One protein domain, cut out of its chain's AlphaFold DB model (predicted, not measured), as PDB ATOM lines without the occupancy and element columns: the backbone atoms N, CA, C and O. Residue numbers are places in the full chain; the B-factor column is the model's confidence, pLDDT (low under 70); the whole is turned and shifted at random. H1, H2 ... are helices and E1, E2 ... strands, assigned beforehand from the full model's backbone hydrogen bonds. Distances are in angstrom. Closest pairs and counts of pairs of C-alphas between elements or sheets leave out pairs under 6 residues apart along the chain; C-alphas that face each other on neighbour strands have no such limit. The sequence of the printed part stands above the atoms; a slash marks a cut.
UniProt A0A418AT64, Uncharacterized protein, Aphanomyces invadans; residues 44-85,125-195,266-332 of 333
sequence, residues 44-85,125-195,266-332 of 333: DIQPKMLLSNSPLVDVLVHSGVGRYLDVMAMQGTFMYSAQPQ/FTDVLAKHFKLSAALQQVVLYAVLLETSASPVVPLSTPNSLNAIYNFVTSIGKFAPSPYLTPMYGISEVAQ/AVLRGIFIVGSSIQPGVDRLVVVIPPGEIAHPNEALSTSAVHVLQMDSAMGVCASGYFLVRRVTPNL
ATOM      1  N   ASP A  44     139.071 151.847 106.983       89.50
ATOM      2  CA  ASP A  44     138.306 152.708 106.081       89.50
ATOM      3  C   ASP A  44     137.148 151.937 105.437       89.50
ATOM      4  O   ASP A  44     137.339 150.928 104.754       89.50
ATOM      5  N   ILE A  45     135.942 152.488 105.570       86.31
ATOM      6  CA  ILE A  45     134.724 151.974 104.926       86.31
ATOM      7  C   ILE A  45     134.761 152.201 103.404       86.31
ATOM      8  O   ILE A  45     134.142 151.464 102.629       86.31
ATOM      9  N   GLN A  46     135.479 153.234 102.959       85.94
ATOM     10  CA  GLN A  46     135.691 153.548 101.552       85.94
ATOM     11  C   GLN A  46     137.188 153.733 101.294       85.94
ATOM     12  O   GLN A  46     137.698 154.846 101.430       85.94
ATOM     13  N   PRO A  47     137.911 152.666 100.923       82.94
ATOM     14  CA  PRO A  47     139.334 152.783 100.676       82.94
ATOM     15  C   PRO A  47     139.588 153.580  99.402       82.94
ATOM     16  O   PRO A  47     138.975 153.333  98.363       82.94
ATOM     17  N   LYS A  48     140.502 154.543  99.492       89.38
ATOM     18  CA  LYS A  48     140.970 155.326  98.352       89.38
ATOM     19  C   LYS A  48     142.479 155.488  98.434       89.38
ATOM     20  O   LYS A  48     143.048 155.525  99.522       89.38
ATOM     21  N   MET A  49     143.088 155.628  97.269       91.44
ATOM     22  CA  MET A  49     144.467 156.069  97.112       91.44
ATOM     23  C   MET A  49     144.472 157.403  96.380       91.44
ATOM     24  O   MET A  49     143.517 157.749  95.682       91.44
ATOM     25  N   LEU A  50     145.564 158.134  96.527       93.25
ATOM     26  CA  LEU A  50     145.798 159.402  95.862       93.25
ATOM     27  C   LEU A  50     146.823 159.175  94.757       93.25
ATOM     28  O   LEU A  50     147.895 158.640  95.022       93.25
ATOM     29  N   LEU A  51     146.536 159.599  93.525       94.75
ATOM     30  CA  LEU A  51     147.619 159.783  92.561       94.75
ATOM     31  C   LEU A  51     148.497 160.948  93.025       94.75
ATOM     32  O   LEU A  51     147.983 162.005  93.404       94.75
ATOM     33  N   SER A  52     149.814 160.770  92.948       93.38
ATOM     34  CA  SER A  52     150.804 161.789  93.320       93.38
ATOM     35  C   SER A  52     150.614 163.100  92.549       93.38
ATOM     36  O   SER A  52     150.817 164.188  93.091       93.38
ATOM     37  N   ASN A  53     150.201 163.020  91.283       92.81
ATOM     38  CA  ASN A  53     149.870 164.167  90.442       92.81
ATOM     39  C   ASN A  53     148.352 164.368  90.299       92.81
ATOM     40  O   ASN A  53     147.846 164.582  89.202       92.81
ATOM     41  N   SER A  54     147.613 164.238  91.404       92.62
ATOM     42  CA  SER A  54     146.176 164.528  91.432       92.62
ATOM     43  C   SER A  54     145.888 165.947  91.932       92.62
ATOM     44  O   SER A  54     146.586 166.428  92.828       92.62
ATOM     45  N   PRO A  55     144.785 166.573  91.473       93.88
ATOM     46  CA  PRO A  55     144.356 167.876  91.979       93.88
ATOM     47  C   PRO A  55     144.161 167.902  93.499       93.88
ATOM     48  O   PRO A  55     144.398 168.920  94.138       93.88
ATOM     49  N   LEU A  56     143.754 166.779  94.106       92.81
ATOM     50  CA  LEU A  56     143.600 166.690  95.559       92.81
ATOM     51  C   LEU A  56     144.947 166.823  96.280       92.81
ATOM     52  O   LEU A  56     145.018 167.521  97.287       92.81
ATOM     53  N   VAL A  57     146.015 166.205  95.767       93.19
ATOM     54  CA  VAL A  57     147.362 166.374  96.337       93.19
ATOM     55  C   VAL A  57     147.814 167.828  96.213       93.19
ATOM     56  O   VAL A  57     148.334 168.381  97.180       93.19
ATOM     57  N   ASP A  58     147.531 168.488  95.090       92.62
ATOM     58  CA  ASP A  58     147.847 169.909  94.934       92.62
ATOM     59  C   ASP A  58     147.072 170.767  95.947       92.62
ATOM     60  O   ASP A  58     147.663 171.635  96.590       92.62
ATOM     61  N   VAL A  59     145.781 170.499  96.177       95.06
ATOM     62  CA  VAL A  59     144.995 171.195  97.213       95.06
ATOM     63  C   VAL A  59     145.577 170.949  98.610       95.06
ATOM     64  O   VAL A  59     145.680 171.896  99.389       95.06
ATOM     65  N   LEU A  60     145.995 169.724  98.942       93.38
ATOM     66  CA  LEU A  60     146.619 169.408 100.237       93.38
ATOM     67  C   LEU A  60     147.904 170.211 100.474       93.38
ATOM     68  O   LEU A  60     148.128 170.695 101.587       93.38
ATOM     69  N   VAL A  61     148.719 170.387  99.431       91.12
ATOM     70  CA  VAL A  61     149.954 171.181  99.488       91.12
ATOM     71  C   VAL A  61     149.639 172.673  99.626       91.12
ATOM     72  O   VAL A  61     150.107 173.310 100.569       91.12
ATOM     73  N   HIS A  62     148.809 173.234  98.740       93.69
ATOM     74  CA  HIS A  62     148.532 174.677  98.704       93.69
ATOM     75  C   HIS A  62     147.734 175.173  99.915       93.69
ATOM     76  O   HIS A  62     147.945 176.293 100.374       93.69
ATOM     77  N   SER A  63     146.841 174.347 100.464       93.94
ATOM     78  CA  SER A  63     146.073 174.689 101.673       93.94
ATOM     79  C   SER A  63     146.887 174.592 102.968       93.94
ATOM     80  O   SER A  63     146.419 175.019 104.020       93.94
ATOM     81  N   GLY A  64     148.089 174.003 102.926       91.06
ATOM     82  CA  GLY A  64     148.900 173.723 104.113       91.06
ATOM     83  C   GLY A  64     148.396 172.552 104.965       91.06
ATOM     84  O   GLY A  64     149.013 172.244 105.985       91.06
ATOM     85  N   VAL A  65     147.323 171.870 104.546       91.19
ATOM     86  CA  VAL A  65     146.745 170.697 105.226       91.19
ATOM     87  C   VAL A  65     147.714 169.521 105.253       91.19
ATOM     88  O   VAL A  65     147.710 168.761 106.217       91.19
ATOM     89  N   GLY A  66     148.601 169.411 104.258       86.25
ATOM     90  CA  GLY A  66     149.648 168.387 104.229       86.25
ATOM     91  C   GLY A  66     150.555 168.368 105.468       86.25
ATOM     92  O   GLY A  66     151.167 167.350 105.740       86.25
ATOM     93  N   ARG A  67     150.609 169.443 106.271       88.81
ATOM     94  CA  ARG A  67     151.363 169.475 107.542       88.81
ATOM     95  C   ARG A  67     150.735 168.629 108.655       88.81
ATOM     96  O   ARG A  67     151.378 168.410 109.674       88.81
ATOM     97  N   TYR A  68     149.476 168.230 108.495       88.12
ATOM     98  CA  TYR A  68     148.738 167.396 109.447       88.12
ATOM     99  C   TYR A  68     148.643 165.937 108.996       88.12
ATOM    100  O   TYR A  68     148.004 165.139 109.672       88.12
ATOM    101  N   LEU A  69     149.226 165.604 107.842       91.38
ATOM    102  CA  LEU A  69     149.070 164.312 107.193       91.38
ATOM    103  C   LEU A  69     150.430 163.712 106.883       91.38
ATOM    104  O   LEU A  69     151.186 164.265 106.088       91.38
ATOM    105  N   ASP A  70     150.668 162.523 107.415       91.88
ATOM    106  CA  ASP A  70     151.738 161.669 106.929       91.88
ATOM    107  C   ASP A  70     151.199 160.781 105.807       91.88
ATOM    108  O   ASP A  70     150.137 160.161 105.921       91.88
ATOM    109  N   VAL A  71     151.926 160.728 104.694       92.44
ATOM    110  CA  VAL A  71     151.575 159.913 103.528       92.44
ATOM    111  C   VAL A  71     152.696 158.934 103.227       92.44
ATOM    112  O   VAL A  71     153.874 159.279 103.279       92.44
ATOM    113  N   MET A  72     152.327 157.714 102.851       93.12
ATOM    114  CA  MET A  72     153.267 156.731 102.326       93.12
ATOM    115  C   MET A  72     152.883 156.333 100.909       93.12
ATOM    116  O   MET A  72     151.713 156.346 100.523       93.12
ATOM    117  N   ALA A  73     153.884 155.940 100.133       93.50
ATOM    118  CA  ALA A  73     153.658 155.367  98.821       93.50
ATOM    119  C   ALA A  73     153.273 153.885  98.915       93.50
ATOM    120  O   ALA A  73     153.794 153.131  99.750       93.50
ATOM    121  N   MET A  74     152.403 153.461  97.999       93.56
ATOM    122  CA  MET A  74     152.234 152.038  97.696       93.56
ATOM    123  C   MET A  74     153.542 151.507  97.098       93.56
ATOM    124  O   MET A  74     154.213 152.236  96.379       93.56
ATOM    125  N   GLN A  75     153.927 150.262  97.368       92.94
ATOM    126  CA  GLN A  75     155.178 149.700  96.841       92.94
ATOM    127  C   GLN A  75     155.012 149.133  95.426       92.94
ATOM    128  O   GLN A  75     155.957 149.191  94.645       92.94
ATOM    129  N   GLY A  76     153.827 148.626  95.068       87.56
ATOM    130  CA  GLY A  76     153.603 148.068  93.734       87.56
ATOM    131  C   GLY A  76     152.138 147.947  93.323       87.56
ATOM    132  O   GLY A  76     151.238 147.893  94.161       87.56
ATOM    133  N   THR A  77     151.934 147.876  92.008       90.88
ATOM    134  CA  THR A  77     150.656 147.558  91.364       90.88
ATOM    135  C   THR A  77     150.830 146.263  90.584       90.88
ATOM    136  O   THR A  77     151.715 146.163  89.738       90.88
ATOM    137  N   PHE A  78     149.986 145.285  90.868       91.62
ATOM    138  CA  PHE A  78     150.021 143.946  90.301       91.62
ATOM    139  C   PHE A  78     148.719 143.686  89.561       91.62
ATOM    140  O   PHE A  78     147.648 144.092  90.007       91.62
ATOM    141  N   MET A  79     148.805 142.992  88.436       89.75
ATOM    142  CA  MET A  79     147.642 142.563  87.675       89.75
ATOM    143  C   MET A  79     147.567 141.043  87.728       89.75
ATOM    144  O   MET A  79     148.546 140.363  87.429       89.75
ATOM    145  N   TYR A  80     146.425 140.521  88.160       88.38
ATOM    146  CA  TYR A  80     146.179 139.088  88.207       88.38
ATOM    147  C   TYR A  80     145.941 138.547  86.795       88.38
ATOM    148  O   TYR A  80     145.231 139.167  86.004       88.38
ATOM    149  N   SER A  81     146.503 137.374  86.511       83.25
ATOM    150  CA  SER A  81     146.200 136.582  85.322       83.25
ATOM    151  C   SER A  81     146.144 135.108  85.714       83.25
ATOM    152  O   SER A  81     147.046 134.613  86.391       83.25
ATOM    153  N   ALA A  82     145.084 134.411  85.309       76.56
ATOM    154  CA  ALA A  82     144.900 132.989  85.573       76.56
ATOM    155  C   ALA A  82     145.847 132.114  84.737       76.56
ATOM    156  O   ALA A  82     146.161 130.986  85.121       76.56
ATOM    157  N   GLN A  83     146.298 132.619  83.586       70.38
ATOM    158  CA  GLN A  83     147.265 131.915  82.756       70.38
ATOM    159  C   GLN A  83     148.682 132.162  83.285       70.38
ATOM    160  O   GLN A  83     149.046 133.316  83.526       70.38
ATOM    161  N   PRO A  84     149.517 131.113  83.424       59.56
ATOM    162  CA  PRO A  84     150.921 131.299  83.742       59.56
ATOM    163  C   PRO A  84     151.563 132.123  82.626       59.56
ATOM    164  O   PRO A  84     151.693 131.676  81.483       59.56
ATOM    165  N   GLN A  85     151.929 133.360  82.953       58.97
ATOM    166  CA  GLN A  85     152.711 134.204  82.062       58.97
ATOM    167  C   GLN A  85     154.049 133.494  81.828       58.97
ATOM    168  O   GLN A  85     154.638 132.949  82.765       58.97
ATOM    169  N   PHE A 125     137.993 154.486  72.378       91.69
ATOM    170  CA  PHE A 125     139.322 154.554  72.987       91.69
ATOM    171  C   PHE A 125     140.096 153.229  72.851       91.69
ATOM    172  O   PHE A 125     141.299 153.232  72.599       91.69
ATOM    173  N   THR A 126     139.409 152.087  72.931       91.00
ATOM    174  CA  THR A 126     140.001 150.766  72.666       91.00
ATOM    175  C   THR A 126     140.527 150.645  71.237       91.00
ATOM    176  O   THR A 126     141.617 150.111  71.032       91.00
ATOM    177  N   ASP A 127     139.828 151.225  70.256       91.62
ATOM    178  CA  ASP A 127     140.308 151.308  68.875       91.62
ATOM    179  C   ASP A 127     141.550 152.186  68.744       91.62
ATOM    180  O   ASP A 127     142.456 151.849  67.984       91.62
ATOM    181  N   VAL A 128     141.642 153.277  69.502       92.31
ATOM    182  CA  VAL A 128     142.864 154.087  69.552       92.31
ATOM    183  C   VAL A 128     144.029 153.240  70.081       92.31
ATOM    184  O   VAL A 128     145.098 153.202  69.468       92.31
ATOM    185  N   LEU A 129     143.838 152.491  71.171       91.00
ATOM    186  CA  LEU A 129     144.886 151.619  71.717       91.00
ATOM    187  C   LEU A 129     145.312 150.521  70.725       91.00
ATOM    188  O   LEU A 129     146.508 150.273  70.553       91.00
ATOM    189  N   ALA A 130     144.352 149.887  70.049       89.94
ATOM    190  CA  ALA A 130     144.601 148.766  69.148       89.94
ATOM    191  C   ALA A 130     145.111 149.195  67.762       89.94
ATOM    192  O   ALA A 130     146.081 148.636  67.258       89.94
ATOM    193  N   LYS A 131     144.470 150.180  67.125       91.31
ATOM    194  CA  LYS A 131     144.713 150.563  65.724       91.31
ATOM    195  C   LYS A 131     145.746 151.686  65.601       91.31
ATOM    196  O   LYS A 131     146.610 151.611  64.730       91.31
ATOM    197  N   HIS A 132     145.686 152.710  66.461       88.88
ATOM    198  CA  HIS A 132     146.655 153.816  66.439       88.88
ATOM    199  C   HIS A 132     147.968 153.420  67.119       88.88
ATOM    200  O   HIS A 132     149.034 153.461  66.505       88.88
ATOM    201  N   PHE A 133     147.890 153.007  68.389       87.94
ATOM    202  CA  PHE A 133     149.071 152.689  69.198       87.94
ATOM    203  C   PHE A 133     149.571 151.252  69.037       87.94
ATOM    204  O   PHE A 133     150.674 150.952  69.494       87.94
ATOM    205  N   LYS A 134     148.806 150.385  68.357       89.81
ATOM    206  CA  LYS A 134     149.197 149.003  68.035       89.81
ATOM    207  C   LYS A 134     149.556 148.177  69.276       89.81
ATOM    208  O   LYS A 134     150.472 147.359  69.239       89.81
ATOM    209  N   LEU A 135     148.844 148.399  70.384       86.75
ATOM    210  CA  LEU A 135     149.056 147.657  71.626       86.75
ATOM    211  C   LEU A 135     148.465 146.246  71.531       86.75
ATOM    212  O   LEU A 135     147.367 146.055  71.007       86.75
ATOM    213  N   SER A 136     149.164 145.260  72.098       88.75
ATOM    214  CA  SER A 136     148.636 143.899  72.250       88.75
ATOM    215  C   SER A 136     147.439 143.870  73.208       88.75
ATOM    216  O   SER A 136     147.307 144.744  74.063       88.75
ATOM    217  N   ALA A 137     146.588 142.844  73.115       86.06
ATOM    218  CA  ALA A 137     145.420 142.707  73.993       86.06
ATOM    219  C   ALA A 137     145.793 142.727  75.491       86.06
ATOM    220  O   ALA A 137     145.127 143.389  76.283       86.06
ATOM    221  N   ALA A 138     146.905 142.086  75.869       85.12
ATOM    222  CA  ALA A 138     147.410 142.106  77.242       85.12
ATOM    223  C   ALA A 138     147.794 143.527  77.699       85.12
ATOM    224  O   ALA A 138     147.406 143.959  78.781       85.12
ATOM    225  N   LEU A 139     148.498 144.295  76.857       87.75
ATOM    226  CA  LEU A 139     148.854 145.684  77.174       87.75
ATOM    227  C   LEU A 139     147.629 146.602  77.216       87.75
ATOM    228  O   LEU A 139     147.581 147.512  78.041       87.75
ATOM    229  N   GLN A 140     146.626 146.359  76.371       89.62
ATOM    230  CA  GLN A 140     145.356 147.082  76.434       89.62
ATOM    231  C   GLN A 140     144.666 146.858  77.782       89.62
ATOM    232  O   GLN A 140     144.244 147.828  78.407       89.62
ATOM    233  N   GLN A 141     144.616 145.618  78.280       88.44
ATOM    234  CA  GLN A 141     144.056 145.336  79.602       88.44
ATOM    235  C   GLN A 141     144.845 146.013  80.734       88.44
ATOM    236  O   GLN A 141     144.231 146.552  81.651       88.44
ATOM    237  N   VAL A 142     146.181 146.053  80.659       90.12
ATOM    238  CA  VAL A 142     147.009 146.801  81.625       90.12
ATOM    239  C   VAL A 142     146.643 148.288  81.613       90.12
ATOM    240  O   VAL A 142     146.429 148.882  82.669       90.12
ATOM    241  N   VAL A 143     146.524 148.902  80.433       92.56
ATOM    242  CA  VAL A 143     146.152 150.321  80.321       92.56
ATOM    243  C   VAL A 143     144.746 150.570  80.876       92.56
ATOM    244  O   VAL A 143     144.555 151.493  81.663       92.56
ATOM    245  N   LEU A 144     143.767 149.745  80.513       93.19
ATOM    246  CA  LEU A 144     142.379 149.929  80.941       93.19
ATOM    247  C   LEU A 144     142.203 149.687  82.445       93.19
ATOM    248  O   LEU A 144     141.637 150.518  83.148       93.19
ATOM    249  N   TYR A 145     142.708 148.574  82.969       92.50
ATOM    250  CA  TYR A 145     142.375 148.148  84.329       92.50
ATOM    251  C   TYR A 145     143.442 148.515  85.361       92.50
ATOM    252  O   TYR A 145     143.093 148.790  86.502       92.50
ATOM    253  N   ALA A 146     144.729 148.558  85.001       90.50
ATOM    254  CA  ALA A 146     145.794 148.879  85.958       90.50
ATOM    255  C   ALA A 146     146.191 150.363  85.964       90.50
ATOM    256  O   ALA A 146     146.593 150.876  87.007       90.50
ATOM    257  N   VAL A 147     146.072 151.056  84.826       92.25
ATOM    258  CA  VAL A 147     146.400 152.490  84.714       92.25
ATOM    259  C   VAL A 147     145.156 153.357  84.884       92.25
ATOM    260  O   VAL A 147     145.139 154.242  85.739       92.25
ATOM    261  N   LEU A 148     144.115 153.102  84.089       93.00
ATOM    262  CA  LEU A 148     142.867 153.868  84.143       93.00
ATOM    263  C   LEU A 148     141.941 153.438  85.289       93.00
ATOM    264  O   LEU A 148     141.048 154.198  85.652       93.00
ATOM    265  N   LEU A 149     142.196 152.273  85.901       91.19
ATOM    266  CA  LEU A 149     141.372 151.688  86.968       91.19
ATOM    267  C   LEU A 149     139.902 151.524  86.555       91.19
ATOM    268  O   LEU A 149     138.987 151.713  87.363       91.19
ATOM    269  N   GLU A 150     139.672 151.174  85.287       91.56
ATOM    270  CA  GLU A 150     138.330 150.899  84.792       91.56
ATOM    271  C   GLU A 150     137.688 149.741  85.550       91.56
ATOM    272  O   GLU A 150     138.335 148.773  85.950       91.56
ATOM    273  N   THR A 151     136.383 149.847  85.779       88.31
ATOM    274  CA  THR A 151     135.671 148.907  86.660       88.31
ATOM    275  C   THR A 151     134.773 147.931  85.913       88.31
ATOM    276  O   THR A 151     134.435 146.890  86.468       88.31
ATOM    277  N   SER A 152     134.422 148.222  84.660       85.31
ATOM    278  CA  SER A 152     133.564 147.386  83.819       85.31
ATOM    279  C   SER A 152     134.233 147.124  82.475       85.31
ATOM    280  O   SER A 152     134.858 148.021  81.914       85.31
ATOM    281  N   ALA A 153     134.048 145.920  81.929       82.25
ATOM    282  CA  ALA A 153     134.457 145.606  80.558       82.25
ATOM    283  C   ALA A 153     133.640 146.370  79.503       82.25
ATOM    284  O   ALA A 153     134.083 146.569  78.375       82.25
ATOM    285  N   SER A 154     132.424 146.783  79.857       80.06
ATOM    286  CA  SER A 154     131.529 147.552  78.994       80.06
ATOM    287  C   SER A 154     130.885 148.646  79.843       80.06
ATOM    288  O   SER A 154     129.858 148.408  80.487       80.06
ATOM    289  N   PRO A 155     131.532 149.817  79.962       77.31
ATOM    290  CA  PRO A 155     130.998 150.906  80.760       77.31
ATOM    291  C   PRO A 155     129.737 151.476  80.098       77.31
ATOM    292  O   PRO A 155     129.650 151.572  78.876       77.31
ATOM    293  N   VAL A 156     128.759 151.877  80.918       77.31
ATOM    294  CA  VAL A 156     127.504 152.497  80.445       77.31
ATOM    295  C   VAL A 156     127.787 153.786  79.672       77.31
ATOM    296  O   VAL A 156     127.129 154.083  78.680       77.31
ATOM    297  N   VAL A 157     128.788 154.542  80.128       82.00
ATOM    298  CA  VAL A 157     129.308 155.717  79.434       82.00
ATOM    299  C   VAL A 157     130.619 155.317  78.753       82.00
ATOM    300  O   VAL A 157     131.557 154.941  79.456       82.00
ATOM    301  N   PRO A 158     130.711 155.393  77.414       85.81
ATOM    302  CA  PRO A 158     131.938 155.075  76.696       85.81
ATOM    303  C   PRO A 158     133.122 155.942  77.136       85.81
ATOM    304  O   PRO A 158     132.972 157.123  77.460       85.81
ATOM    305  N   LEU A 159     134.320 155.362  77.094       89.81
ATOM    306  CA  LEU A 159     135.552 156.067  77.433       89.81
ATOM    307  C   LEU A 159     135.860 157.149  76.403       89.81
ATOM    308  O   LEU A 159     136.125 156.872  75.234       89.81
ATOM    309  N   SER A 160     135.869 158.396  76.866       91.38
ATOM    310  CA  SER A 160     136.308 159.535  76.069       91.38
ATOM    311  C   SER A 160     137.821 159.462  75.854       91.38
ATOM    312  O   SER A 160     138.589 159.431  76.821       91.38
ATOM    313  N   THR A 161     138.260 159.462  74.592       91.19
ATOM    314  CA  THR A 161     139.685 159.414  74.231       91.19
ATOM    315  C   THR A 161     140.491 160.555  74.871       91.19
ATOM    316  O   THR A 161     141.487 160.250  75.529       91.19
ATOM    317  N   PRO A 162     140.080 161.841  74.787       90.56
ATOM    318  CA  PRO A 162     140.790 162.932  75.462       90.56
ATOM    319  C   PRO A 162     140.937 162.727  76.974       90.56
ATOM    320  O   PRO A 162     142.032 162.880  77.516       90.56
ATOM    321  N   ASN A 163     139.860 162.326  77.657       91.19
ATOM    322  CA  ASN A 163     139.884 162.123  79.107       91.19
ATOM    323  C   ASN A 163     140.778 160.940  79.496       91.19
ATOM    324  O   ASN A 163     141.536 161.039  80.459       91.19
ATOM    325  N   SER A 164     140.733 159.855  78.722       93.56
ATOM    326  CA  SER A 164     141.544 158.654  78.951       93.56
ATOM    327  C   SER A 164     143.032 158.942  78.746       93.56
ATOM    328  O   SER A 164     143.862 158.565  79.571       93.56
ATOM    329  N   LEU A 165     143.390 159.685  77.695       91.50
ATOM    330  CA  LEU A 165     144.771 160.110  77.461       91.50
ATOM    331  C   LEU A 165     145.277 161.052  78.561       91.50
ATOM    332  O   LEU A 165     146.406 160.895  79.024       91.50
ATOM    333  N   ASN A 166     144.440 161.984  79.025       91.44
ATOM    334  CA  ASN A 166     144.784 162.857  80.146       91.44
ATOM    335  C   ASN A 166     144.974 162.065  81.453       91.44
ATOM    336  O   ASN A 166     145.915 162.315  82.201       91.44
ATOM    337  N   ALA A 167     144.130 161.064  81.716       92.44
ATOM    338  CA  ALA A 167     144.272 160.185  82.875       92.44
ATOM    339  C   ALA A 167     145.567 159.353  82.817       92.44
ATOM    340  O   ALA A 167     146.288 159.284  83.812       92.44
ATOM    341  N   ILE A 168     145.922 158.808  81.646       93.56
ATOM    342  CA  ILE A 168     147.210 158.123  81.432       93.56
ATOM    343  C   ILE A 168     148.377 159.083  81.661       93.56
ATOM    344  O   ILE A 168     149.337 158.730  82.342       93.56
ATOM    345  N   TYR A 169     148.303 160.306  81.129       92.06
ATOM    346  CA  TYR A 169     149.330 161.322  81.349       92.06
ATOM    347  C   TYR A 169     149.501 161.639  82.840       92.06
ATOM    348  O   TYR A 169     150.624 161.647  83.348       92.06
ATOM    349  N   ASN A 170     148.399 161.824  83.572       91.88
ATOM    350  CA  ASN A 170     148.415 162.061  85.016       91.88
ATOM    351  C   ASN A 170     148.999 160.872  85.793       91.88
ATOM    352  O   ASN A 170     149.760 161.069  86.740       91.88
ATOM    353  N   PHE A 171     148.702 159.640  85.377       94.31
ATOM    354  CA  PHE A 171     149.306 158.439  85.950       94.31
ATOM    355  C   PHE A 171     150.817 158.397  85.718       94.31
ATOM    356  O   PHE A 171     151.581 158.288  86.674       94.31
ATOM    357  N   VAL A 172     151.264 158.557  84.471       91.81
ATOM    358  CA  VAL A 172     152.688 158.507  84.112       91.81
ATOM    359  C   VAL A 172     153.477 159.625  84.796       91.81
ATOM    360  O   VAL A 172     154.580 159.384  85.275       91.81
ATOM    361  N   THR A 173     152.916 160.831  84.895       92.75
ATOM    362  CA  THR A 173     153.549 161.960  85.603       92.75
ATOM    363  C   THR A 173     153.501 161.839  87.127       92.75
ATOM    364  O   THR A 173     154.232 162.546  87.816       92.75
ATOM    365  N   SER A 174     152.680 160.937  87.673       92.81
ATOM    366  CA  SER A 174     152.678 160.623  89.106       92.81
ATOM    367  C   SER A 174     153.840 159.714  89.509       92.81
ATOM    368  O   SER A 174     154.305 159.794  90.645       92.81
ATOM    369  N   ILE A 175     154.319 158.868  88.593       91.44
ATOM    370  CA  ILE A 175     155.458 157.972  88.820       91.44
ATOM    371  C   ILE A 175     156.720 158.811  89.038       91.44
ATOM    372  O   ILE A 175     157.093 159.625  88.196       91.44
ATOM    373  N   GLY A 176     157.392 158.613  90.171       87.94
ATOM    374  CA  GLY A 176     158.633 159.314  90.498       87.94
ATOM    375  C   GLY A 176     158.454 160.743  91.019       87.94
ATOM    376  O   GLY A 176     159.457 161.370  91.342       87.94
ATOM    377  N   LYS A 177     157.221 161.267  91.145       87.88
ATOM    378  CA  LYS A 177     156.987 162.616  91.705       87.88
ATOM    379  C   LYS A 177     157.372 162.686  93.187       87.88
ATOM    380  O   LYS A 177     158.063 163.609  93.596       87.88
ATOM    381  N   PHE A 178     156.933 161.700  93.971       87.38
ATOM    382  CA  PHE A 178     157.270 161.570  95.398       87.38
ATOM    383  C   PHE A 178     157.889 160.213  95.745       87.38
ATOM    384  O   PHE A 178     158.654 160.105  96.698       87.38
ATOM    385  N   ALA A 179     157.564 159.174  94.977       87.56
ATOM    386  CA  ALA A 179     158.064 157.818  95.152       87.56
ATOM    387  C   ALA A 179     158.075 157.086  93.799       87.56
ATOM    388  O   ALA A 179     157.437 157.556  92.853       87.56
ATOM    389  N   PRO A 180     158.742 155.922  93.685       86.88
ATOM    390  CA  PRO A 180     158.704 155.110  92.465       86.88
ATOM    391  C   PRO A 180     157.286 154.700  92.032       86.88
ATOM    392  O   PRO A 180     157.044 154.477  90.853       86.88
ATOM    393  N   SER A 181     156.343 154.622  92.971       89.75
ATOM    394  CA  SER A 181     154.935 154.326  92.707       89.75
ATOM    395  C   SER A 181     154.114 155.595  92.448       89.75
ATOM    396  O   SER A 181     154.363 156.622  93.084       89.75
ATOM    397  N   PRO A 182     153.092 155.541  91.571       93.56
ATOM    398  CA  PRO A 182     152.216 156.681  91.320       93.56
ATOM    399  C   PRO A 182     151.244 156.960  92.476       93.56
ATOM    400  O   PRO A 182     150.689 158.060  92.536       93.56
ATOM    401  N   TYR A 183     151.028 155.996  93.379       95.00
ATOM    402  CA  TYR A 183     149.997 156.065  94.413       95.00
ATOM    403  C   TYR A 183     150.551 156.384  95.800       95.00
ATOM    404  O   TYR A 183     151.498 155.756  96.273       95.00
ATOM    405  N   LEU A 184     149.860 157.295  96.477       93.62
ATOM    406  CA  LEU A 184     150.037 157.650  97.877       93.62
ATOM    407  C   LEU A 184     148.803 157.251  98.685       93.62
ATOM    408  O   LEU A 184     147.672 157.256  98.190       93.62
ATOM    409  N   THR A 185     149.011 156.960  99.959       93.25
ATOM    410  CA  THR A 185     147.951 156.703 100.928       93.25
ATOM    411  C   THR A 185     148.292 157.389 102.256       93.25
ATOM    412  O   THR A 185     149.453 157.353 102.671       93.25
ATOM    413  N   PRO A 186     147.329 158.062 102.911       93.88
ATOM    414  CA  PRO A 186     147.559 158.628 104.235       93.88
ATOM    415  C   PRO A 186     147.740 157.530 105.281       93.88
ATOM    416  O   PRO A 186     147.024 156.524 105.272       93.88
ATOM    417  N   MET A 187     148.674 157.746 106.202       93.75
ATOM    418  CA  MET A 187     148.763 156.962 107.427       93.75
ATOM    419  C   MET A 187     147.468 157.102 108.232       93.75
ATOM    420  O   MET A 187     146.784 158.117 108.147       93.75
ATOM    421  N   TYR A 188     147.113 156.056 108.976       93.75
ATOM    422  CA  TYR A 188     145.868 155.935 109.744       93.75
ATOM    423  C   TYR A 188     144.576 155.958 108.902       93.75
ATOM    424  O   TYR A 188     143.477 155.922 109.450       93.75
ATOM    425  N   GLY A 189     144.687 155.897 107.571       92.06
ATOM    426  CA  GLY A 189     143.558 155.750 106.654       92.06
ATOM    427  C   GLY A 189     143.122 157.053 105.988       92.06
ATOM    428  O   GLY A 189     143.532 158.156 106.341       92.06
ATOM    429  N   ILE A 190     142.258 156.939 104.977       91.50
ATOM    430  CA  ILE A 190     141.855 158.096 104.158       91.50
ATOM    431  C   ILE A 190     141.029 159.123 104.948       91.50
ATOM    432  O   ILE A 190     140.956 160.290 104.561       91.50
ATOM    433  N   SER A 191     140.409 158.711 106.058       90.06
ATOM    434  CA  SER A 191     139.584 159.600 106.885       90.06
ATOM    435  C   SER A 191     140.369 160.763 107.507       90.06
ATOM    436  O   SER A 191     139.790 161.831 107.729       90.06
ATOM    437  N   GLU A 192     141.688 160.615 107.672       92.94
ATOM    438  CA  GLU A 192     142.573 161.676 108.160       92.94
ATOM    439  C   GLU A 192     142.558 162.904 107.246       92.94
ATOM    440  O   GLU A 192     142.657 164.037 107.720       92.94
ATOM    441  N   VAL A 193     142.343 162.718 105.937       93.56
ATOM    442  CA  VAL A 193     142.203 163.836 104.989       93.56
ATOM    443  C   VAL A 193     141.017 164.714 105.379       93.56
ATOM    444  O   VAL A 193     141.151 165.934 105.458       93.56
ATOM    445  N   ALA A 194     139.863 164.104 105.665       92.50
ATOM    446  CA  ALA A 194     138.668 164.839 106.065       92.50
ATOM    447  C   ALA A 194     138.885 165.556 107.404       92.50
ATOM    448  O   ALA A 194     138.595 166.747 107.512       92.50
ATOM    449  N   GLN A 195     139.460 164.864 108.391       93.81
ATOM    450  CA  GLN A 195     139.769 165.448 109.700       93.81
ATOM    451  C   GLN A 195     140.739 166.631 109.594       93.81
ATOM    452  O   GLN A 195     140.544 167.658 110.247       93.81
ATOM    453  N   ALA A 266     125.602 150.465  93.187       81.00
ATOM    454  CA  ALA A 266     126.083 149.883  94.428       81.00
ATOM    455  C   ALA A 266     127.506 149.344  94.237       81.00
ATOM    456  O   ALA A 266     127.925 148.995  93.134       81.00
ATOM    457  N   VAL A 267     128.267 149.296  95.330       84.00
ATOM    458  CA  VAL A 267     129.657 148.826  95.343       84.00
ATOM    459  C   VAL A 267     129.792 147.773  96.428       84.00
ATOM    460  O   VAL A 267     129.485 148.042  97.590       84.00
ATOM    461  N   LEU A 268     130.288 146.596  96.062       87.12
ATOM    462  CA  LEU A 268     130.636 145.548  97.011       87.12
ATOM    463  C   LEU A 268     132.012 145.836  97.599       87.12
ATOM    464  O   LEU A 268     132.977 146.118  96.879       87.12
ATOM    465  N   ARG A 269     132.098 145.747  98.926       88.38
ATOM    466  CA  ARG A 269     133.340 145.949  99.670       88.38
ATOM    467  C   ARG A 269     133.565 144.793 100.624       88.38
ATOM    468  O   ARG A 269     132.648 144.383 101.328       88.38
ATOM    469  N   GLY A 270     134.790 144.290 100.646       90.56
ATOM    470  CA  GLY A 270     135.246 143.312 101.625       90.56
ATOM    471  C   GLY A 270     136.432 143.875 102.391       90.56
ATOM    472  O   GLY A 270     137.335 144.441 101.778       90.56
ATOM    473  N   ILE A 271     136.424 143.727 103.713       91.69
ATOM    474  CA  ILE A 271     137.538 144.095 104.585       91.69
ATOM    475  C   ILE A 271     138.021 142.810 105.247       91.69
ATOM    476  O   ILE A 271     137.245 142.122 105.906       91.69
ATOM    477  N   PHE A 272     139.291 142.493 105.047       91.19
ATOM    478  CA  PHE A 272     139.922 141.274 105.521       91.19
ATOM    479  C   PHE A 272     141.179 141.640 106.304       91.19
ATOM    480  O   PHE A 272     141.947 142.509 105.894       91.19
ATOM    481  N   ILE A 273     141.386 140.965 107.427       90.00
ATOM    482  CA  ILE A 273     142.629 141.029 108.192       90.00
ATOM    483  C   ILE A 273     143.324 139.695 107.961       90.00
ATOM    484  O   ILE A 273     142.729 138.643 108.196       90.00
ATOM    485  N   VAL A 274     144.550 139.737 107.453       90.81
ATOM    486  CA  VAL A 274     145.314 138.539 107.087       90.81
ATOM    487  C   VAL A 274     146.676 138.558 107.771       90.81
ATOM    488  O   VAL A 274     147.244 139.624 107.988       90.81
ATOM    489  N   GLY A 275     147.201 137.386 108.134       90.31
ATOM    490  CA  GLY A 275     148.503 137.255 108.808       90.31
ATOM    491  C   GLY A 275     149.712 137.260 107.865       90.31
ATOM    492  O   GLY A 275     150.848 137.180 108.318       90.31
ATOM    493  N   SER A 276     149.492 137.322 106.552       90.81
ATOM    494  CA  SER A 276     150.551 137.282 105.542       90.81
ATOM    495  C   SER A 276     150.199 138.152 104.342       90.81
ATOM    496  O   SER A 276     149.030 138.246 103.969       90.81
ATOM    497  N   SER A 277     151.214 138.742 103.711       93.06
ATOM    498  CA  SER A 277     151.036 139.495 102.470       93.06
ATOM    499  C   SER A 277     150.564 138.594 101.321       93.06
ATOM    500  O   SER A 277     150.981 137.440 101.221       93.06
ATOM    501  N   ILE A 278     149.734 139.145 100.429       92.19
ATOM    502  CA  ILE A 278     149.331 138.540  99.153       92.19
ATOM    503  C   ILE A 278     150.557 138.218  98.289       92.19
ATOM    504  O   ILE A 278     150.601 137.154  97.679       92.19
ATOM    505  N   GLN A 279     151.544 139.119  98.249       89.69
ATOM    506  CA  GLN A 279     152.797 138.924  97.524       89.69
ATOM    507  C   GLN A 279     153.963 138.945  98.522       89.69
ATOM    508  O   GLN A 279     154.235 139.996  99.112       89.69
ATOM    509  N   PRO A 280     154.679 137.821  98.716       90.62
ATOM    510  CA  PRO A 280     155.816 137.770  99.629       90.62
ATOM    511  C   PRO A 280     156.838 138.878  99.343       90.62
ATOM    512  O   PRO A 280     157.241 139.082  98.200       90.62
ATOM    513  N   GLY A 281     157.248 139.598 100.391       90.06
ATOM    514  CA  GLY A 281     158.211 140.702 100.297       90.06
ATOM    515  C   GLY A 281     157.624 142.060  99.895       90.06
ATOM    516  O   GLY A 281     158.382 143.018  99.767       90.06
ATOM    517  N   VAL A 282     156.305 142.165  99.708       93.00
ATOM    518  CA  VAL A 282     155.629 143.435  99.407       93.00
ATOM    519  C   VAL A 282     154.571 143.715 100.464       93.00
ATOM    520  O   VAL A 282     153.600 142.976 100.596       93.00
ATOM    521  N   ASP A 283     154.732 144.802 101.201       94.25
ATOM    522  CA  ASP A 283     153.877 145.181 102.323       94.25
ATOM    523  C   ASP A 283     152.630 145.945 101.865       94.25
ATOM    524  O   ASP A 283     151.514 145.682 102.325       94.25
ATOM    525  N   ARG A 284     152.811 146.870 100.912       94.56
ATOM    526  CA  ARG A 284     151.761 147.770 100.407       94.56
ATOM    527  C   ARG A 284     151.588 147.603  98.915       94.56
ATOM    528  O   ARG A 284     152.448 148.014  98.138       94.56
ATOM    529  N   LEU A 285     150.455 147.061  98.499       94.81
ATOM    530  CA  LEU A 285     150.223 146.755  97.095       94.81
ATOM    531  C   LEU A 285     148.790 147.005  96.657       94.81
ATOM    532  O   LEU A 285     147.845 146.979  97.449       94.81
ATOM    533  N   VAL A 286     148.662 147.239  95.359       94.31
ATOM    534  CA  VAL A 286     147.403 147.266  94.628       94.31
ATOM    535  C   VAL A 286     147.376 146.021  93.762       94.31
ATOM    536  O   VAL A 286     148.314 145.792  93.008       94.31
ATOM    537  N   VAL A 287     146.323 145.221  93.852       94.19
ATOM    538  CA  VAL A 287     146.076 144.112  92.931       94.19
ATOM    539  C   VAL A 287     144.830 144.430  92.130       94.19
ATOM    540  O   VAL A 287     143.777 144.747  92.680       94.19
ATOM    541  N   VAL A 288     144.967 144.342  90.818       93.56
ATOM    542  CA  VAL A 288     143.889 144.510  89.856       93.56
ATOM    543  C   VAL A 288     143.585 143.148  89.274       93.56
ATOM    544  O   VAL A 288     144.467 142.478  88.745       93.56
ATOM    545  N   ILE A 289     142.328 142.743  89.367       91.94
ATOM    546  CA  ILE A 289     141.831 141.526  88.748       91.94
ATOM    547  C   ILE A 289     140.901 141.958  87.616       91.94
ATOM    548  O   ILE A 289     139.802 142.447  87.897       91.94
ATOM    549  N   PRO A 290     141.336 141.834  86.354       91.06
ATOM    550  CA  PRO A 290     140.523 142.198  85.202       91.06
ATOM    551  C   PRO A 290     139.205 141.410  85.133       91.06
ATOM    552  O   PRO A 290     139.112 140.297  85.669       91.06
ATOM    553  N   PRO A 291     138.188 141.943  84.437       89.38
ATOM    554  CA  PRO A 291     137.021 141.160  84.050       89.38
ATOM    555  C   PRO A 291     137.454 139.929  83.243       89.38
ATOM    556  O   PRO A 291     138.371 140.011  82.427       89.38
ATOM    557  N   GLY A 292     136.786 138.797  83.444       85.62
ATOM    558  CA  GLY A 292     137.055 137.565  82.702       85.62
ATOM    559  C   GLY A 292     138.091 136.629  83.327       85.62
ATOM    560  O   GLY A 292     138.231 135.507  82.859       85.62
ATOM    561  N   GLU A 293     138.791 137.050  84.384       83.56
ATOM    562  CA  GLU A 293     139.866 136.256  85.006       83.56
ATOM    563  C   GLU A 293     139.388 135.378  86.175       83.56
ATOM    564  O   GLU A 293     140.060 134.419  86.556       83.56
ATOM    565  N   ILE A 294     138.224 135.688  86.762       76.50
ATOM    566  CA  ILE A 294     137.641 134.925  87.875       76.50
ATOM    567  C   ILE A 294     136.236 134.466  87.497       76.50
ATOM    568  O   ILE A 294     135.403 135.275  87.093       76.50
ATOM    569  N   ALA A 295     135.952 133.178  87.691       69.50
ATOM    570  CA  ALA A 295     134.595 132.653  87.626       69.50
ATOM    571  C   ALA A 295     133.828 132.984  88.918       69.50
ATOM    572  O   ALA A 295     134.314 132.755  90.030       69.50
ATOM    573  N   HIS A 296     132.617 133.519  88.785       64.44
ATOM    574  CA  HIS A 296     131.675 133.632  89.891       64.44
ATOM    575  C   HIS A 296     131.241 132.237  90.374       64.44
ATOM    576  O   HIS A 296     131.312 131.274  89.609       64.44
ATOM    577  N   PRO A 297     130.720 132.110  91.612       59.72
ATOM    578  CA  PRO A 297     130.164 130.849  92.116       59.72
ATOM    579  C   PRO A 297     129.080 130.234  91.215       59.72
ATOM    580  O   PRO A 297     128.843 129.036  91.282       59.72
ATOM    581  N   ASN A 298     128.460 131.051  90.360       61.00
ATOM    582  CA  ASN A 298     127.457 130.648  89.375       61.00
ATOM    583  C   ASN A 298     128.074 130.323  87.993       61.00
ATOM    584  O   ASN A 298     127.388 130.435  86.984       61.00
ATOM    585  N   GLU A 299     129.375 130.018  87.930       55.56
ATOM    586  CA  GLU A 299     130.159 129.642  86.734       55.56
ATOM    587  C   GLU A 299     130.287 130.701  85.617       55.56
ATOM    588  O   GLU A 299     131.051 130.514  84.671       55.56
ATOM    589  N   ALA A 300     129.631 131.859  85.733       68.38
ATOM    590  CA  ALA A 300     129.840 132.990  84.830       68.38
ATOM    591  C   ALA A 300     131.161 133.718  85.134       68.38
ATOM    592  O   ALA A 300     131.479 133.993  86.292       68.38
ATOM    593  N   LEU A 301     131.923 134.079  84.099       71.94
ATOM    594  CA  LEU A 301     133.111 134.923  84.243       71.94
ATOM    595  C   LEU A 301     132.754 136.316  84.786       71.94
ATOM    596  O   LEU A 301     131.679 136.849  84.504       71.94
ATOM    597  N   SER A 302     133.666 136.916  85.552       78.06
ATOM    598  CA  SER A 302     133.479 138.257  86.104       78.06
ATOM    599  C   SER A 302     133.309 139.303  85.003       78.06
ATOM    600  O   SER A 302     134.113 139.412  84.082       78.06
ATOM    601  N   THR A 303     132.265 140.115  85.114       82.56
ATOM    602  CA  THR A 303     131.973 141.218  84.181       82.56
ATOM    603  C   THR A 303     132.577 142.549  84.634       82.56
ATOM    604  O   THR A 303     132.668 143.499  83.855       82.56
ATOM    605  N   SER A 304     133.022 142.613  85.892       88.00
ATOM    606  CA  SER A 304     133.659 143.775  86.510       88.00
ATOM    607  C   SER A 304     135.075 143.468  86.977       88.00
ATOM    608  O   SER A 304     135.378 142.345  87.389       88.00
ATOM    609  N   ALA A 305     135.918 144.495  86.962       90.56
ATOM    610  CA  ALA A 305     137.249 144.435  87.534       90.56
ATOM    611  C   ALA A 305     137.163 144.491  89.065       90.56
ATOM    612  O   ALA A 305     136.417 145.292  89.640       90.56
ATOM    613  N   VAL A 306     137.966 143.669  89.735       91.50
ATOM    614  CA  VAL A 306     138.099 143.685  91.193       91.50
ATOM    615  C   VAL A 306     139.398 144.384  91.557       91.50
ATOM    616  O   VAL A 306     140.476 143.984  91.124       91.50
ATOM    617  N   HIS A 307     139.293 145.399  92.404       92.88
ATOM    618  CA  HIS A 307     140.440 146.111  92.946       92.88
ATOM    619  C   HIS A 307     140.680 145.657  94.380       92.88
ATOM    620  O   HIS A 307     139.759 145.634  95.202       92.88
ATOM    621  N   VAL A 308     141.917 145.291  94.687       94.19
ATOM    622  CA  VAL A 308     142.342 144.849  96.011       94.19
ATOM    623  C   VAL A 308     143.480 145.740  96.486       94.19
ATOM    624  O   VAL A 308     144.439 145.993  95.766       94.19
ATOM    625  N   LEU A 309     143.355 146.238  97.706       95.25
ATOM    626  CA  LEU A 309     144.309 147.129  98.350       95.25
ATOM    627  C   LEU A 309     144.821 146.433  99.595       95.25
ATOM    628  O   LEU A 309     144.019 146.094 100.463       95.25
ATOM    629  N   GLN A 310     146.127 146.238  99.691       95.81
ATOM    630  CA  GLN A 310     146.756 145.717 100.894       95.81
ATOM    631  C   GLN A 310     147.648 146.781 101.516       95.81
ATOM    632  O   GLN A 310     148.429 147.434 100.821       95.81
ATOM    633  N   MET A 311     147.537 146.921 102.831       95.50
ATOM    634  CA  MET A 311     148.369 147.798 103.642       95.50
ATOM    635  C   MET A 311     148.844 147.052 104.882       95.50
ATOM    636  O   MET A 311     148.123 146.216 105.427       95.50
ATOM    637  N   ASP A 312     150.047 147.374 105.331       94.81
ATOM    638  CA  ASP A 312     150.679 146.762 106.488       94.81
ATOM    639  C   ASP A 312     150.537 147.625 107.749       94.81
ATOM    640  O   ASP A 312     150.009 148.740 107.729       94.81
ATOM    641  N   SER A 313     151.028 147.108 108.872       94.00
ATOM    642  CA  SER A 313     150.962 147.803 110.159       94.00
ATOM    643  C   SER A 313     151.740 149.127 110.214       94.00
ATOM    644  O   SER A 313     151.361 149.995 111.000       94.00
ATOM    645  N   ALA A 314     152.757 149.349 109.363       94.25
ATOM    646  CA  ALA A 314     153.495 150.619 109.332       94.25
ATOM    647  C   ALA A 314     152.609 151.807 108.930       94.25
ATOM    648  O   ALA A 314     152.890 152.941 109.301       94.25
ATOM    649  N   MET A 315     151.505 151.542 108.226       93.56
ATOM    650  CA  MET A 315     150.485 152.534 107.887       93.56
ATOM    651  C   MET A 315     149.588 152.918 109.070       93.56
ATOM    652  O   MET A 315     148.733 153.784 108.916       93.56
ATOM    653  N   GLY A 316     149.701 152.254 110.224       93.06
ATOM    654  CA  GLY A 316     148.814 152.468 111.369       93.06
ATOM    655  C   GLY A 316     147.374 151.994 111.138       93.06
ATOM    656  O   GLY A 316     146.473 152.398 111.865       93.06
ATOM    657  N   VAL A 317     147.123 151.164 110.119       93.12
ATOM    658  CA  VAL A 317     145.769 150.688 109.767       93.12
ATOM    659  C   VAL A 317     145.406 149.342 110.394       93.12
ATOM    660  O   VAL A 317     144.226 148.991 110.449       93.12
ATOM    661  N   CYS A 318     146.397 148.587 110.863       92.12
ATOM    662  CA  CYS A 318     146.217 147.302 111.532       92.12
ATOM    663  C   CYS A 318     147.367 147.011 112.509       92.12
ATOM    664  O   CYS A 318     148.416 147.658 112.469       92.12
ATOM    665  N   ALA A 319     147.162 146.036 113.400       90.50
ATOM    666  CA  ALA A 319     148.171 145.607 114.363       90.50
ATOM    667  C   ALA A 319     149.393 144.951 113.688       90.50
ATOM    668  O   ALA A 319     149.292 144.385 112.602       90.50
ATOM    669  N   SER A 320     150.547 144.997 114.364       90.31
ATOM    670  CA  SER A 320     151.777 144.346 113.892       90.31
ATOM    671  C   SER A 320     151.577 142.842 113.674       90.31
ATOM    672  O   SER A 320     150.865 142.195 114.441       90.31
ATOM    673  N   GLY A 321     152.194 142.304 112.621       88.75
ATOM    674  CA  GLY A 321     152.017 140.914 112.191       88.75
ATOM    675  C   GLY A 321     150.783 140.674 111.313       88.75
ATOM    676  O   GLY A 321     150.594 139.557 110.839       88.75
ATOM    677  N   TYR A 322     149.973 141.704 111.059       91.06
ATOM    678  CA  TYR A 322     148.809 141.621 110.182       91.06
ATOM    679  C   TYR A 322     148.905 142.592 109.006       91.06
ATOM    680  O   TYR A 322     149.625 143.592 109.036       91.06
ATOM    681  N   PHE A 323     148.112 142.293 107.984       93.56
ATOM    682  CA  PHE A 323     147.848 143.147 106.840       93.56
ATOM    683  C   PHE A 323     146.348 143.392 106.733       93.56
ATOM    684  O   PHE A 323     145.524 142.496 106.944       93.56
ATOM    685  N   LEU A 324     145.996 144.616 106.363       94.19
ATOM    686  CA  LEU A 324     144.637 145.001 106.040       94.19
ATOM    687  C   LEU A 324     144.437 144.892 104.532       94.19
ATOM    688  O   LEU A 324     145.007 145.669 103.768       94.19
ATOM    689  N   VAL A 325     143.599 143.947 104.114       95.19
ATOM    690  CA  VAL A 325     143.237 143.722 102.715       95.19
ATOM    691  C   VAL A 325     141.819 144.217 102.477       95.19
ATOM    692  O   VAL A 325     140.873 143.832 103.161       95.19
ATOM    693  N   ARG A 326     141.651 145.078 101.478       93.81
ATOM    694  CA  ARG A 326     140.367 145.675 101.122       93.81
ATOM    695  C   ARG A 326     140.049 145.370  99.675       93.81
ATOM    696  O   ARG A 326     140.802 145.737  98.783       93.81
ATOM    697  N   ARG A 327     138.915 144.720  99.449       91.44
ATOM    698  CA  ARG A 327     138.390 144.394  98.125       91.44
ATOM    699  C   ARG A 327     137.285 145.373  97.761       91.44
ATOM    700  O   ARG A 327     136.397 145.606  98.578       91.44
ATOM    701  N   VAL A 328     137.304 145.882  96.535       90.12
ATOM    702  CA  VAL A 328     136.271 146.761  95.978       90.12
ATOM    703  C   VAL A 328     135.915 146.300  94.567       90.12
ATOM    704  O   VAL A 328     136.794 146.076  93.739       90.12
ATOM    705  N   THR A 329     134.622 146.158  94.291       87.94
ATOM    706  CA  THR A 329     134.092 145.863  92.951       87.94
ATOM    707  C   THR A 329     132.697 146.475  92.806       87.94
ATOM    708  O   THR A 329     131.975 146.556  93.807       87.94
ATOM    709  N   PRO A 330     132.279 146.910  91.608       83.88
ATOM    710  CA  PRO A 330     130.880 147.235  91.344       83.88
ATOM    711  C   PRO A 330     129.954 146.079  91.741       83.88
ATOM    712  O   PRO A 330     130.314 144.910  91.580       83.88
ATOM    713  N   ASN A 331     128.776 146.410  92.270       74.62
ATOM    714  CA  ASN A 331     127.683 145.457  92.410       74.62
ATOM    715  C   ASN A 331     126.844 145.517  91.132       74.62
ATOM    716  O   ASN A 331     126.117 146.488  90.918       74.62
ATOM    717  N   LEU A 332     126.987 144.514  90.275       63.09
ATOM    718  CA  LEU A 332     126.101 144.316  89.137       63.09
ATOM    719  C   LEU A 332     125.022 143.337  89.602       63.09
ATOM    720  O   LEU A 332     125.359 142.221  89.992       63.09
TER     721      LEU A 332
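What this domain is: This is residues 44 to 85, 125 to 195 and 266 to 332 of the 333 residues of an uncharacterized protein of Aphanomyces invadans (UniProt A0A418AT64). A twisted sheet of five strands makes a wall, with the helices and a small two-strand sheet gathered on one side of it and its other face bare of named helices. H4 packs on that wall, and H3 and H5 pack on H4; E1 and E3 make the small sheet, with H1, H2 and H6 grouped toward that end. The printed part has 180 residues, in the order H1 H2 E1 E2 H3 H4 H5 E3 H6 E4 E5 E6 E7, of mixed class. The large sheet, in order E2 E5 E6 E7 E4, is mixed, and E1 and E3 are antiparallel. The whole is compact, with a radius of gyration of the C-alphas of 17.0 A and spans of 46 by 39 by 32 A.

Where its parts are: H1, residues 55 to 62, begins at C-alpha 55 (144.356, 167.876, 91.979), and H2 is residues 65 to 68. E1, residues 71 to 73, runs on into E2, residues 76 to 79, at 51 degrees. H3 is residues 125 to 132, H4 residues 137 to 147, 14.5 A long, and H5 residues 161 to 174, 19.8 A. E3 is residues 183 to 186 and H6 residues 191 to 195. E4, residues 266 to 274, is 25.7 A long; E5 is residues 285 to 289; E6, residues 306 to 312, is 20.0 A; E7, residues 323 to 331, is 24.9 A and ends at C-alpha 331 (127.683, 145.457, 92.410).

How they stand to each other: In the large sheet E2 is parallel to E5, with N 78 and O 286 at 2.8 A, within hydrogen-bond range. E5 E6 E7 form a meander, each strand the antiparallel neighbour of the one before; N 287 and O 308 are 2.8 A apart, N 309 and O 326 also 2.8 A. E4 is antiparallel to E7, with N 270 and O 327 at 2.9 A; E4 E5 E6 E7 form a Greek key, four strands in a row, three of them a meander and the first the antiparallel neighbour of the fourth. H4 is on the sheet, at a height of 8.9 A, over E5 and slantwise to the strands at 47 degrees on the local plane. H3 and H4, a hairpin, touch at a steep tilt of 43 degrees, opposite ways; the closest C-alphas are those of Leu 129 and Gln 140, 6.6 A. H5 only just touches H4, with its residues 168 to 171 alone and 3 pairs of C-alphas within 8 A; the closest are those of Val 147 and Ile 168, 6.6 A. H5 also only just touches H3, with its residues 161 to 164 alone and 3 such pairs; the closest are those of Phe 125 and Thr 161, 5.0 A. Between E1 and E3, N 72 and O 185 are 2.9 A apart. H1 and H2 are close but not clearly touching, with C-alphas of Leu 60 and Gly 66 at 5.1 A, and H2 and H6 are near each other. Every O i to N i+4 pair is within hydrogen-bond range in H1, H3, H5 and H6, and 6 of 7 are in H4; H2 is too short for such a pair.

The domain as a whole: The farthest C-alphas, those of Gly 64 and Glu 299, are 51.0 A apart. Residues 86 to 124 and 196 to 265 are not printed, with gaps of 26.0 A and 25.7 A between C-alphas. The links H4 to H5 and E5 to E6 are long. The mean pLDDT of the printed part is 88.7; residues 84 to 85, 295 to 300 and 332 are under 70.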